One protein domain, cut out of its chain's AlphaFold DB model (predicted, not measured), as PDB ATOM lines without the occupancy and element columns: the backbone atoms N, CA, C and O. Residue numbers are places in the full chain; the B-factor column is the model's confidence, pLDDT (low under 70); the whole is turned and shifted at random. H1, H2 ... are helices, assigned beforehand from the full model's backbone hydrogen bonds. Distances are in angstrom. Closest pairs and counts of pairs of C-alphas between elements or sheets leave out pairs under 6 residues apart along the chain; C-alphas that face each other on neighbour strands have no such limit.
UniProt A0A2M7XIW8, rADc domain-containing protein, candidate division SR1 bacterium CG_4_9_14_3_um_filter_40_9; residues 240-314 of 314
ATOM      1  N   GLN A 240     -15.134 -15.751   3.749       78.19
ATOM      2  CA  GLN A 240     -14.762 -14.782   4.774       78.19
ATOM      3  C   GLN A 240     -15.925 -13.847   5.096       78.19
ATOM      4  O   GLN A 240     -16.268 -13.678   6.269       78.19
ATOM      5  N   SER A 241     -16.593 -13.306   4.075       81.44
ATOM      6  CA  SER A 241     -17.848 -12.571   4.237       81.44
ATOM      7  C   SER A 241     -18.896 -13.389   4.983       81.44
ATOM      8  O   SER A 241     -19.522 -12.858   5.899       81.44
ATOM      9  N   MET A 242     -19.061 -14.683   4.683       83.94
ATOM     10  CA  MET A 242     -20.019 -15.520   5.411       83.94
ATOM     11  C   MET A 242     -19.695 -15.590   6.906       83.94
ATOM     12  O   MET A 242     -20.584 -15.371   7.727       83.94
ATOM     13  N   ILE A 243     -18.453 -15.904   7.277       83.31
ATOM     14  CA  ILE A 243     -18.058 -16.011   8.690       83.31
ATOM     15  C   ILE A 243     -18.294 -14.680   9.407       83.31
ATOM     16  O   ILE A 243     -18.964 -14.654  10.441       83.31
ATOM     17  N   LYS A 244     -17.853 -13.571   8.799       85.69
ATOM     18  CA  LYS A 244     -18.073 -12.210   9.313       85.69
ATOM     19  C   LYS A 244     -19.564 -11.909   9.500       85.69
ATOM     20  O   LYS A 244     -19.962 -11.389  10.543       85.69
ATOM     21  N   PHE A 245     -20.404 -12.269   8.532       89.38
ATOM     22  CA  PHE A 245     -21.855 -12.116   8.630       89.38
ATOM     23  C   PHE A 245     -22.430 -12.931   9.791       89.38
ATOM     24  O   PHE A 245     -23.158 -12.403  10.633       89.38
ATOM     25  N   LEU A 246     -22.084 -14.214   9.888       89.12
ATOM     26  CA  LEU A 246     -22.607 -15.080  10.938       89.12
ATOM     27  C   LEU A 246     -22.170 -14.619  12.336       89.12
ATOM     28  O   LEU A 246     -22.982 -14.672  13.263       89.12
ATOM     29  N   ASP A 247     -20.935 -14.148  12.509       87.69
ATOM     30  CA  ASP A 247     -20.440 -13.652  13.800       87.69
ATOM     31  C   ASP A 247     -21.165 -12.367  14.234       87.69
ATOM     32  O   ASP A 247     -21.476 -12.198  15.415       87.69
ATOM     33  N   LEU A 248     -21.534 -11.501  13.284       89.31
ATOM     34  CA  LEU A 248     -22.303 -10.283  13.559       89.31
ATOM     35  C   LEU A 248     -23.794 -10.545  13.828       89.31
ATOM     36  O   LEU A 248     -24.392  -9.875  14.672       89.31
ATOM     37  N   TYR A 249     -24.414 -11.498  13.124       92.12
ATOM     38  CA  TYR A 249     -25.874 -11.679  13.141       92.12
ATOM     39  C   TYR A 249     -26.359 -12.800  14.070       92.12
ATOM     40  O   TYR A 249     -27.434 -12.684  14.666       92.12
ATOM     41  N   SER A 250     -25.590 -13.880  14.243       90.12
ATOM     42  CA  SER A 250     -26.014 -15.038  15.050       90.12
ATOM     43  C   SER A 250     -26.235 -14.788  16.549       90.12
ATOM     44  O   SER A 250     -27.085 -15.485  17.113       90.12
ATOM     45  N   PRO A 251     -25.596 -13.796  17.212       90.69
ATOM     46  CA  PRO A 251     -25.903 -13.488  18.610       90.69
ATOM     47  C   PRO A 251     -27.348 -13.011  18.832       90.69
ATOM     48  O   PRO A 251     -27.875 -13.094  19.942       90.69
ATOM     49  N   PHE A 252     -28.024 -12.524  17.785       91.56
ATOM     50  CA  PHE A 252     -29.326 -11.859  17.878       91.56
ATOM     51  C   PHE A 252     -30.488 -12.726  17.372       91.56
ATOM     52  O   PHE A 252     -31.312 -12.284  16.576       91.56
ATOM     53  N   THR A 253     -30.615 -13.947  17.894       86.56
ATOM     54  CA  THR A 253     -31.582 -14.970  17.430       86.56
ATOM     55  C   THR A 253     -33.058 -14.543  17.413       86.56
ATOM     56  O   THR A 253     -33.865 -15.115  16.684       86.56
ATOM     57  N   ARG A 254     -33.440 -13.533  18.206       90.00
ATOM     58  CA  ARG A 254     -34.824 -13.028  18.300       90.00
ATOM     59  C   ARG A 254     -35.113 -11.804  17.423       90.00
ATOM     60  O   ARG A 254     -36.275 -11.410  17.325       90.00
ATOM     61  N   LYS A 255     -34.093 -11.175  16.829       93.94
ATOM     62  CA  LYS A 255     -34.233  -9.954  16.017       93.94
ATOM     63  C   LYS A 255     -34.295 -10.298  14.529       93.94
ATOM     64  O   LYS A 255     -33.755 -11.312  14.096       93.94
ATOM     65  N   THR A 256     -34.958  -9.446  13.753       96.62
ATOM     66  CA  THR A 256     -34.923  -9.535  12.289       96.62
ATOM     67  C   THR A 256     -33.603  -8.985  11.750       96.62
ATOM     68  O   THR A 256     -32.961  -8.160  12.404       96.62
ATOM     69  N   LEU A 257     -33.208  -9.404  10.548       95.44
ATOM     70  CA  LEU A 257     -31.959  -8.989   9.906       95.44
ATOM     71  C   LEU A 257     -31.867  -7.464   9.791       95.44
ATOM     72  O   LEU A 257     -30.871  -6.881  10.204       95.44
ATOM     73  N   GLY A 258     -32.940  -6.795   9.361       95.31
ATOM     74  CA  GLY A 258     -32.955  -5.335   9.242       95.31
ATOM     75  C   GLY A 258     -32.891  -4.594  10.584       95.31
ATOM     76  O   GLY A 258     -32.492  -3.432  10.614       95.31
ATOM     77  N   ALA A 259     -33.289  -5.225  11.695       95.50
ATOM     78  CA  ALA A 259     -33.129  -4.651  13.033       95.50
ATOM     79  C   ALA A 259     -31.694  -4.814  13.555       95.50
ATOM     80  O   ALA A 259     -31.204  -3.947  14.277       95.50
ATOM     81  N   ILE A 260     -31.039  -5.921  13.197       94.00
ATOM     82  CA  ILE A 260     -29.633  -6.178  13.520       94.00
ATOM     83  C   ILE A 260     -28.740  -5.218  12.732       94.00
ATOM     84  O   ILE A 260     -27.924  -4.541  13.346       94.00
ATOM     85  N   GLU A 261     -28.956  -5.089  11.421       93.31
ATOM     86  CA  GLU A 261     -28.240  -4.153  10.545       93.31
ATOM     87  C   GLU A 261     -28.283  -2.720  11.103       93.31
ATOM     88  O   GLU A 261     -27.240  -2.162  11.418       93.31
ATOM     89  N   LYS A 262     -29.479  -2.176  11.389       91.19
ATOM     90  CA  LYS A 262     -29.636  -0.834  11.989       91.19
ATOM     91  C   LYS A 262     -28.866  -0.657  13.299       91.19
ATOM     92  O   LYS A 262     -28.330   0.413  13.577       91.19
ATOM     93  N   MET A 263     -28.859  -1.684  14.146       90.56
ATOM     94  CA  MET A 263     -28.155  -1.651  15.427       90.56
ATOM     95  C   MET A 263     -26.633  -1.687  15.232       90.56
ATOM     96  O   MET A 263     -25.913  -0.993  15.950       90.56
ATOM     97  N   ILE A 264     -26.152  -2.472  14.267       87.81
ATOM     98  CA  ILE A 264     -24.742  -2.540  13.886       87.81
ATOM     99  C   ILE A 264     -24.294  -1.201  13.284       87.81
ATOM    100  O   ILE A 264     -23.304  -0.643  13.752       87.81
ATOM    101  N   ASP A 265     -25.051  -0.647  12.337       85.56
ATOM    102  CA  ASP A 265     -24.766   0.650  11.712       85.56
ATOM    103  C   ASP A 265     -24.692   1.767  12.754       85.56
ATOM    104  O   ASP A 265     -23.742   2.548  12.755       85.56
ATOM    105  N   LYS A 266     -25.631   1.801  13.712       84.00
ATOM    106  CA  LYS A 266     -25.594   2.765  14.818       84.00
ATOM    107  C   LYS A 266     -24.331   2.611  15.672       84.00
ATOM    108  O   LYS A 266     -23.671   3.600  15.974       84.00
ATOM    109  N   ARG A 267     -23.955   1.372  16.020       81.50
ATOM    110  CA  ARG A 267     -22.734   1.086  16.797       81.50
ATOM    111  C   ARG A 267     -21.468   1.573  16.086       81.50
ATOM    112  O   ARG A 267     -20.502   1.922  16.761       81.50
ATOM    113  N   PHE A 268     -21.454   1.564  14.754       73.81
ATOM    114  CA  PHE A 268     -20.335   2.075  13.964       73.81
ATOM    115  C   PHE A 268     -20.396   3.592  13.746       73.81
ATOM    116  O   PHE A 268     -19.347   4.226  13.780       73.81
ATOM    117  N   ALA A 269     -21.584   4.183  13.597       69.75
ATOM    118  CA  ALA A 269     -21.761   5.634  13.499       69.75
ATOM    119  C   ALA A 269     -21.337   6.363  14.789       69.75
ATOM    120  O   ALA A 269     -20.685   7.403  14.724       69.75
ATOM    121  N   ASP A 270     -21.622   5.770  15.954       60.94
ATOM    122  CA  ASP A 270     -21.226   6.308  17.264       60.94
ATOM    123  C   ASP A 270     -19.701   6.190  17.521       60.94
ATOM    124  O   ASP A 270     -19.169   6.815  18.438       60.94
ATOM    125  N   LYS A 271     -18.962   5.426  16.699       59.00
ATOM    126  CA  LYS A 271     -17.495   5.287  16.754       59.00
ATOM    127  C   LYS A 271     -16.809   6.168  15.695       59.00
ATOM    128  O   LYS A 271     -16.300   5.670  14.696       59.00
ATOM    129  N   SER A 272     -16.764   7.481  15.926       43.53
ATOM    130  CA  SER A 272     -15.900   8.431  15.186       43.53
ATOM    131  C   SER A 272     -14.484   8.536  15.822       43.53
ATOM    132  O   SER A 272     -14.283   8.033  16.930       43.53
ATOM    133  N   PRO A 273     -13.458   9.058  15.112       42.41
ATOM    134  CA  PRO A 273     -12.090   8.525  15.118       42.41
ATOM    135  C   PRO A 273     -11.290   8.926  16.363       42.41
ATOM    136  O   PRO A 273     -11.016  10.102  16.574       42.41
ATOM    137  N   GLY A 274     -10.857   7.952  17.166       39.91
ATOM    138  CA  GLY A 274      -9.922   8.226  18.267       39.91
ATOM    139  C   GLY A 274      -9.881   7.201  19.396       39.91
ATOM    140  O   GLY A 274      -8.970   7.251  20.212       39.91
ATOM    141  N   VAL A 275     -10.816   6.248  19.449       35.84
ATOM    142  CA  VAL A 275     -10.851   5.241  20.520       35.84
ATOM    143  C   VAL A 275     -10.428   3.882  19.968       35.84
ATOM    144  O   VAL A 275     -11.202   3.207  19.286       35.84
ATOM    145  N   SER A 276      -9.188   3.471  20.253       31.84
ATOM    146  CA  SER A 276      -8.743   2.092  20.049       31.84
ATOM    147  C   SER A 276      -9.449   1.200  21.066       31.84
ATOM    148  O   SER A 276      -9.229   1.312  22.271       31.84
ATOM    149  N   CYS A 277     -10.321   0.315  20.593       36.53
ATOM    150  CA  CYS A 277     -10.840  -0.757  21.427       36.53
ATOM    151  C   CYS A 277      -9.909  -1.961  21.282       36.53
ATOM    152  O   CYS A 277      -9.910  -2.601  20.230       36.53
ATOM    153  N   ASP A 278      -9.180  -2.290  22.346       29.50
ATOM    154  CA  ASP A 278      -8.515  -3.582  22.543       29.50
ATOM    155  C   ASP A 278      -9.549  -4.699  22.785       29.50
ATOM    156  O   ASP A 278      -9.520  -5.414  23.785       29.50
ATOM    157  N   ASP A 279     -10.502  -4.858  21.866       34.47
ATOM    158  CA  ASP A 279     -11.346  -6.045  21.827       34.47
ATOM    159  C   ASP A 279     -10.589  -7.115  21.031       34.47
ATOM    160  O   ASP A 279     -10.717  -7.245  19.812       34.47
ATOM    161  N   LYS A 280      -9.725  -7.853  21.740       33.50
ATOM    162  CA  LYS A 280      -8.848  -8.911  21.200       33.50
ATOM    163  C   LYS A 280      -9.601 -10.073  20.526       33.50
ATOM    164  O   LYS A 280      -8.961 -11.000  20.044       33.50
ATOM    165  N   SER A 281     -10.933 -10.034  20.468       34.84
ATOM    166  CA  SER A 281     -11.766 -10.999  19.743       34.84
ATOM    167  C   SER A 281     -12.029 -10.626  18.272       34.84
ATOM    168  O   SER A 281     -12.531 -11.452  17.516       34.84
ATOM    169  N   LEU A 282     -11.659  -9.413  17.845       42.47
ATOM    170  CA  LEU A 282     -11.864  -8.886  16.486       42.47
ATOM    171  C   LEU A 282     -10.538  -8.392  15.874       42.47
ATOM    172  O   LEU A 282     -10.473  -7.332  15.249       42.47
ATOM    173  N   SER A 283      -9.444  -9.127  16.104       31.42
ATOM    174  CA  SER A 283      -8.109  -8.711  15.672       31.42
ATOM    175  C   SER A 283      -7.937  -8.845  14.158       31.42
ATOM    176  O   SER A 283      -7.682  -9.932  13.642       31.42
ATOM    177  N   GLY A 284      -8.007  -7.697  13.487       30.70
ATOM    178  CA  GLY A 284      -7.459  -7.477  12.153       30.70
ATOM    179  C   GLY A 284      -8.501  -7.467  11.044       30.70
ATOM    180  O   GLY A 284      -8.650  -8.458  10.352       30.70
ATOM    181  N   ASP A 285      -9.177  -6.337  10.831       34.56
ATOM    182  CA  ASP A 285      -9.406  -5.852   9.465       34.56
ATOM    183  C   ASP A 285      -9.934  -4.411   9.438       34.56
ATOM    184  O   ASP A 285     -10.918  -4.039  10.081       34.56
ATOM    185  N   LYS A 286      -9.250  -3.591   8.637       37.56
ATOM    186  CA  LYS A 286      -9.653  -2.246   8.218       37.56
ATOM    187  C   LYS A 286     -11.051  -2.300   7.576       37.56
ATOM    188  O   LYS A 286     -11.264  -3.087   6.665       37.56
ATOM    189  N   LYS A 287     -11.959  -1.401   7.991       42.25
ATOM    190  CA  LYS A 287     -13.325  -1.208   7.447       42.25
ATOM    191  C   LYS A 287     -14.165  -2.497   7.391       42.25
ATOM    192  O   LYS A 287     -14.300  -3.119   6.341       42.25
ATOM    193  N   ILE A 288     -14.846  -2.827   8.487       48.50
ATOM    194  CA  ILE A 288     -16.043  -3.676   8.412       48.50
ATOM    195  C   ILE A 288     -17.067  -2.901   7.566       48.50
ATOM    196  O   ILE A 288     -17.685  -1.959   8.057       48.50
ATOM    197  N   LYS A 289     -17.202  -3.226   6.272       54.50
ATOM    198  CA  LYS A 289     -18.387  -2.824   5.502       54.50
ATOM    199  C   LYS A 289     -19.582  -3.470   6.202       54.50
ATOM    200  O   LYS A 289     -19.563  -4.682   6.420       54.50
ATOM    201  N   SER A 290     -20.578  -2.687   6.606       71.81
ATOM    202  CA  SER A 290     -21.835  -3.276   7.054       71.81
ATOM    203  C   SER A 290     -22.463  -4.034   5.883       71.81
ATOM    204  O   SER A 290     -22.412  -3.593   4.733       71.81
ATOM    205  N   PHE A 291     -22.984  -5.227   6.164       84.75
ATOM    206  CA  PHE A 291     -23.751  -5.991   5.185       84.75
ATOM    207  C   PHE A 291     -25.039  -5.229   4.891       84.75
ATOM    208  O   PHE A 291     -25.781  -4.943   5.828       84.75
ATOM    209  N   THR A 292     -25.300  -4.922   3.621       89.44
ATOM    210  CA  THR A 292     -26.574  -4.325   3.204       89.44
ATOM    211  C   THR A 292     -27.607  -5.431   3.050       89.44
ATOM    212  O   THR A 292     -27.459  -6.301   2.197       89.44
ATOM    213  N   ILE A 293     -28.652  -5.412   3.874       93.69
ATOM    214  CA  ILE A 293     -29.709  -6.427   3.844       93.69
ATOM    215  C   ILE A 293     -30.771  -6.038   2.805       93.69
ATOM    216  O   ILE A 293     -31.443  -5.014   2.997       93.69
ATOM    217  N   PRO A 294     -30.997  -6.855   1.751       94.00
ATOM    218  CA  PRO A 294     -32.044  -6.608   0.762       94.00
ATOM    219  C   PRO A 294     -33.417  -6.409   1.411       94.00
ATOM    220  O   PRO A 294     -33.769  -7.122   2.354       94.00
ATOM    221  N   GLU A 295     -34.221  -5.475   0.887       94.12
ATOM    222  CA  GLU A 295     -35.493  -5.052   1.502       94.12
ATOM    223  C   GLU A 295     -36.422  -6.236   1.818       94.12
ATOM    224  O   GLU A 295     -36.969  -6.347   2.917       94.12
ATOM    225  N   HIS A 296     -36.518  -7.191   0.889       95.69
ATOM    226  CA  HIS A 296     -37.361  -8.377   1.028       95.69
ATOM    227  C   HIS A 296     -36.865  -9.374   2.102       95.69
ATOM    228  O   HIS A 296     -37.651 -10.190   2.588       95.69
ATOM    229  N   LEU A 297     -35.598  -9.289   2.529       96.25
ATOM    230  CA  LEU A 297     -35.010 -10.120   3.589       96.25
ATOM    231  C   LEU A 297     -35.013  -9.432   4.961       96.25
ATOM    232  O   LEU A 297     -34.886 -10.107   5.983       96.25
ATOM    233  N   ARG A 298     -35.222  -8.109   5.040       95.88
ATOM    234  CA  ARG A 298     -35.108  -7.334   6.296       95.88
ATOM    235  C   ARG A 298     -36.010  -7.819   7.430       95.88
ATOM    236  O   ARG A 298     -35.660  -7.639   8.601       95.88
ATOM    237  N   LYS A 299     -37.174  -8.395   7.106       96.44
ATOM    238  CA  LYS A 299     -38.151  -8.911   8.084       96.44
ATOM    239  C   LYS A 299     -37.865 -10.346   8.537       96.44
ATOM    240  O   LYS A 299     -38.458 -10.775   9.523       96.44
ATOM    241  N   LYS A 300     -36.960 -11.064   7.868       94.75
ATOM    242  CA  LYS A 300     -36.558 -12.420   8.256       94.75
ATOM    243  C   LYS A 300     -35.616 -12.405   9.449       94.75
ATOM    244  O   LYS A 300     -34.958 -11.402   9.723       94.75
ATOM    245  N   ARG A 301     -35.518 -13.530  10.146       93.69
ATOM    246  CA  ARG A 301     -34.459 -13.848  11.113       93.69
ATOM    247  C   ARG A 301     -33.374 -14.684  10.437       93.69
ATOM    248  O   ARG A 301     -33.640 -15.382   9.463       93.69
ATOM    249  N   LEU A 302     -32.160 -14.678  10.996       91.69
ATOM    250  CA  LEU A 302     -31.029 -15.459  10.463       91.69
ATOM    251  C   LEU A 302     -31.370 -16.948  10.271       91.69
ATOM    252  O   LEU A 302     -30.968 -17.565   9.288       91.69
ATOM    253  N   GLU A 303     -32.122 -17.529  11.208       88.69
ATOM    254  CA  GLU A 303     -32.489 -18.947  11.176       88.69
ATOM    255  C   GLU A 303     -33.445 -19.315  10.026       88.69
ATOM    256  O   GLU A 303     -33.531 -20.490   9.670       88.69
ATOM    257  N   GLU A 304     -34.121 -18.320   9.438       89.88
ATOM    258  CA  GLU A 304     -35.134 -18.459   8.383       89.88
ATOM    259  C   GLU A 304     -34.549 -18.315   6.971       89.88
ATOM    260  O   GLU A 304     -35.219 -18.666   5.998       89.88
ATOM    261  N   LEU A 305     -33.314 -17.817   6.842       88.44
ATOM    262  CA  LEU A 305     -32.674 -17.606   5.544       88.44
ATOM    263  C   LEU A 305     -32.517 -18.920   4.768       88.44
ATOM    264  O   LEU A 305     -32.200 -19.978   5.331       88.44
ATOM    265  N   LYS A 306     -32.733 -18.849   3.455       86.12
ATOM    266  CA  LYS A 306     -32.352 -19.892   2.497       86.12
ATOM    267  C   LYS A 306     -30.923 -19.671   2.006       86.12
ATOM    268  O   LYS A 306     -30.309 -18.642   2.274       86.12
ATOM    269  N   ARG A 307     -30.367 -20.675   1.330       79.00
ATOM    270  CA  ARG A 307     -28.976 -20.631   0.869       79.00
ATOM    271  C   ARG A 307     -28.781 -19.572  -0.214       79.00
ATOM    272  O   ARG A 307     -27.774 -18.876  -0.199       79.00
ATOM    273  N   GLU A 308     -29.746 -19.466  -1.113       82.56
ATOM    274  CA  GLU A 308     -29.763 -18.525  -2.231       82.56
ATOM    275  C   GLU A 308     -29.823 -17.089  -1.694       82.56
ATOM    276  O   GLU A 308     -29.007 -16.258  -2.065       82.56
ATOM    277  N   GLU A 309     -30.681 -16.859  -0.697       88.56
ATOM    278  CA  GLU A 309     -30.856 -15.566  -0.018       88.56
ATOM    279  C   GLU A 309     -29.609 -15.131   0.761       88.56
ATOM    280  O   GLU A 309     -29.322 -13.944   0.867       88.56
ATOM    281  N   LEU A 310     -28.847 -16.084   1.315       84.69
ATOM    282  CA  LEU A 310     -27.548 -15.772   1.908       84.69
ATOM    283  C   LEU A 310     -26.552 -15.318   0.829       84.69
ATOM    284  O   LEU A 310     -25.769 -14.413   1.082       84.69
ATOM    285  N   GLY A 311     -26.603 -15.905  -0.369       81.94
ATOM    286  CA  GLY A 311     -25.783 -15.478  -1.505       81.94
ATOM    287  C   GLY A 311     -26.110 -14.073  -2.019       81.94
ATOM    288  O   GLY A 311     -25.252 -13.452  -2.627       81.94
ATOM    289  N   GLU A 312     -27.307 -13.549  -1.753       86.06
ATOM    290  CA  GLU A 312     -27.664 -12.157  -2.074       86.06
ATOM    291  C   GLU A 312     -27.092 -11.141  -1.071       86.06
ATOM    292  O   GLU A 312     -27.018  -9.950  -1.369       86.06
ATOM    293  N   ILE A 313     -26.726 -11.596   0.133       87.00
ATOM    294  CA  ILE A 313     -26.194 -10.753   1.216       87.00
ATOM    295  C   ILE A 313     -24.658 -10.672   1.172       87.00
ATOM    296  O   ILE A 313     -24.089  -9.662   1.592       87.00
ATOM    297  N   LEU A 314     -24.002 -11.754   0.743       83.94
ATOM    298  CA  LEU A 314     -22.552 -11.974   0.824       83.94
ATOM    299  C   LEU A 314     -21.821 -11.614  -0.470       83.94
ATOM    300  O   LEU A 314     -20.732 -11.008  -0.348       83.94
TER     301      LEU A 314
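This is residues 240 to 314 of the 314 residues of the protein "rADc domain-containing protein" of candidate division SR1 bacterium CG_4_9_14_3_um_filter_40_9 (UniProt A0A2M7XIW8). A 13-residue helix, H2, has the shorter H1 crosswise near it and H3 near H1, while residues 269 to 287, of which 269 belongs to H2 and the rest to a long loop, stick out from this small body and lengthen it. The 75 printed residues hold three named helices, H1, H2, H3 in chain order, and no named strand. The class is all helix, with 30 of 75 residues in named elements, under half. The whole is elongated, 38 by 23 by 19 A, and only just compact, close to loose, with a radius of gyration of the C-alphas of 13.1 A.

H2, residues 257 to 269, is 18.2 A long and begins at C-alpha 257 (-31.959, -8.989, 9.906). H1, residues 240 to 249, is 14.3 A long. H3, residues 307 to 313, ends at C-alpha 313 (-26.194, -10.753, 1.216).

H2 and H1 are close but not clearly touching, the closest C-alphas, of Ile 260 and Tyr 249, being 6.7 A apart. Their lines are about perpendicular, at 85 degrees. H1 and H3 are near each other, with 6 pairs of C-alphas within 10 A. H2 and H3 are apart. Every O i to N i+4 pair is within hydrogen-bond range in H1 and H2, and 2 of 3 in H3.

The printed part has no cut. The link from H2 to H3, 37 residues, is long. Residues 269 to 289 have pLDDT under 70.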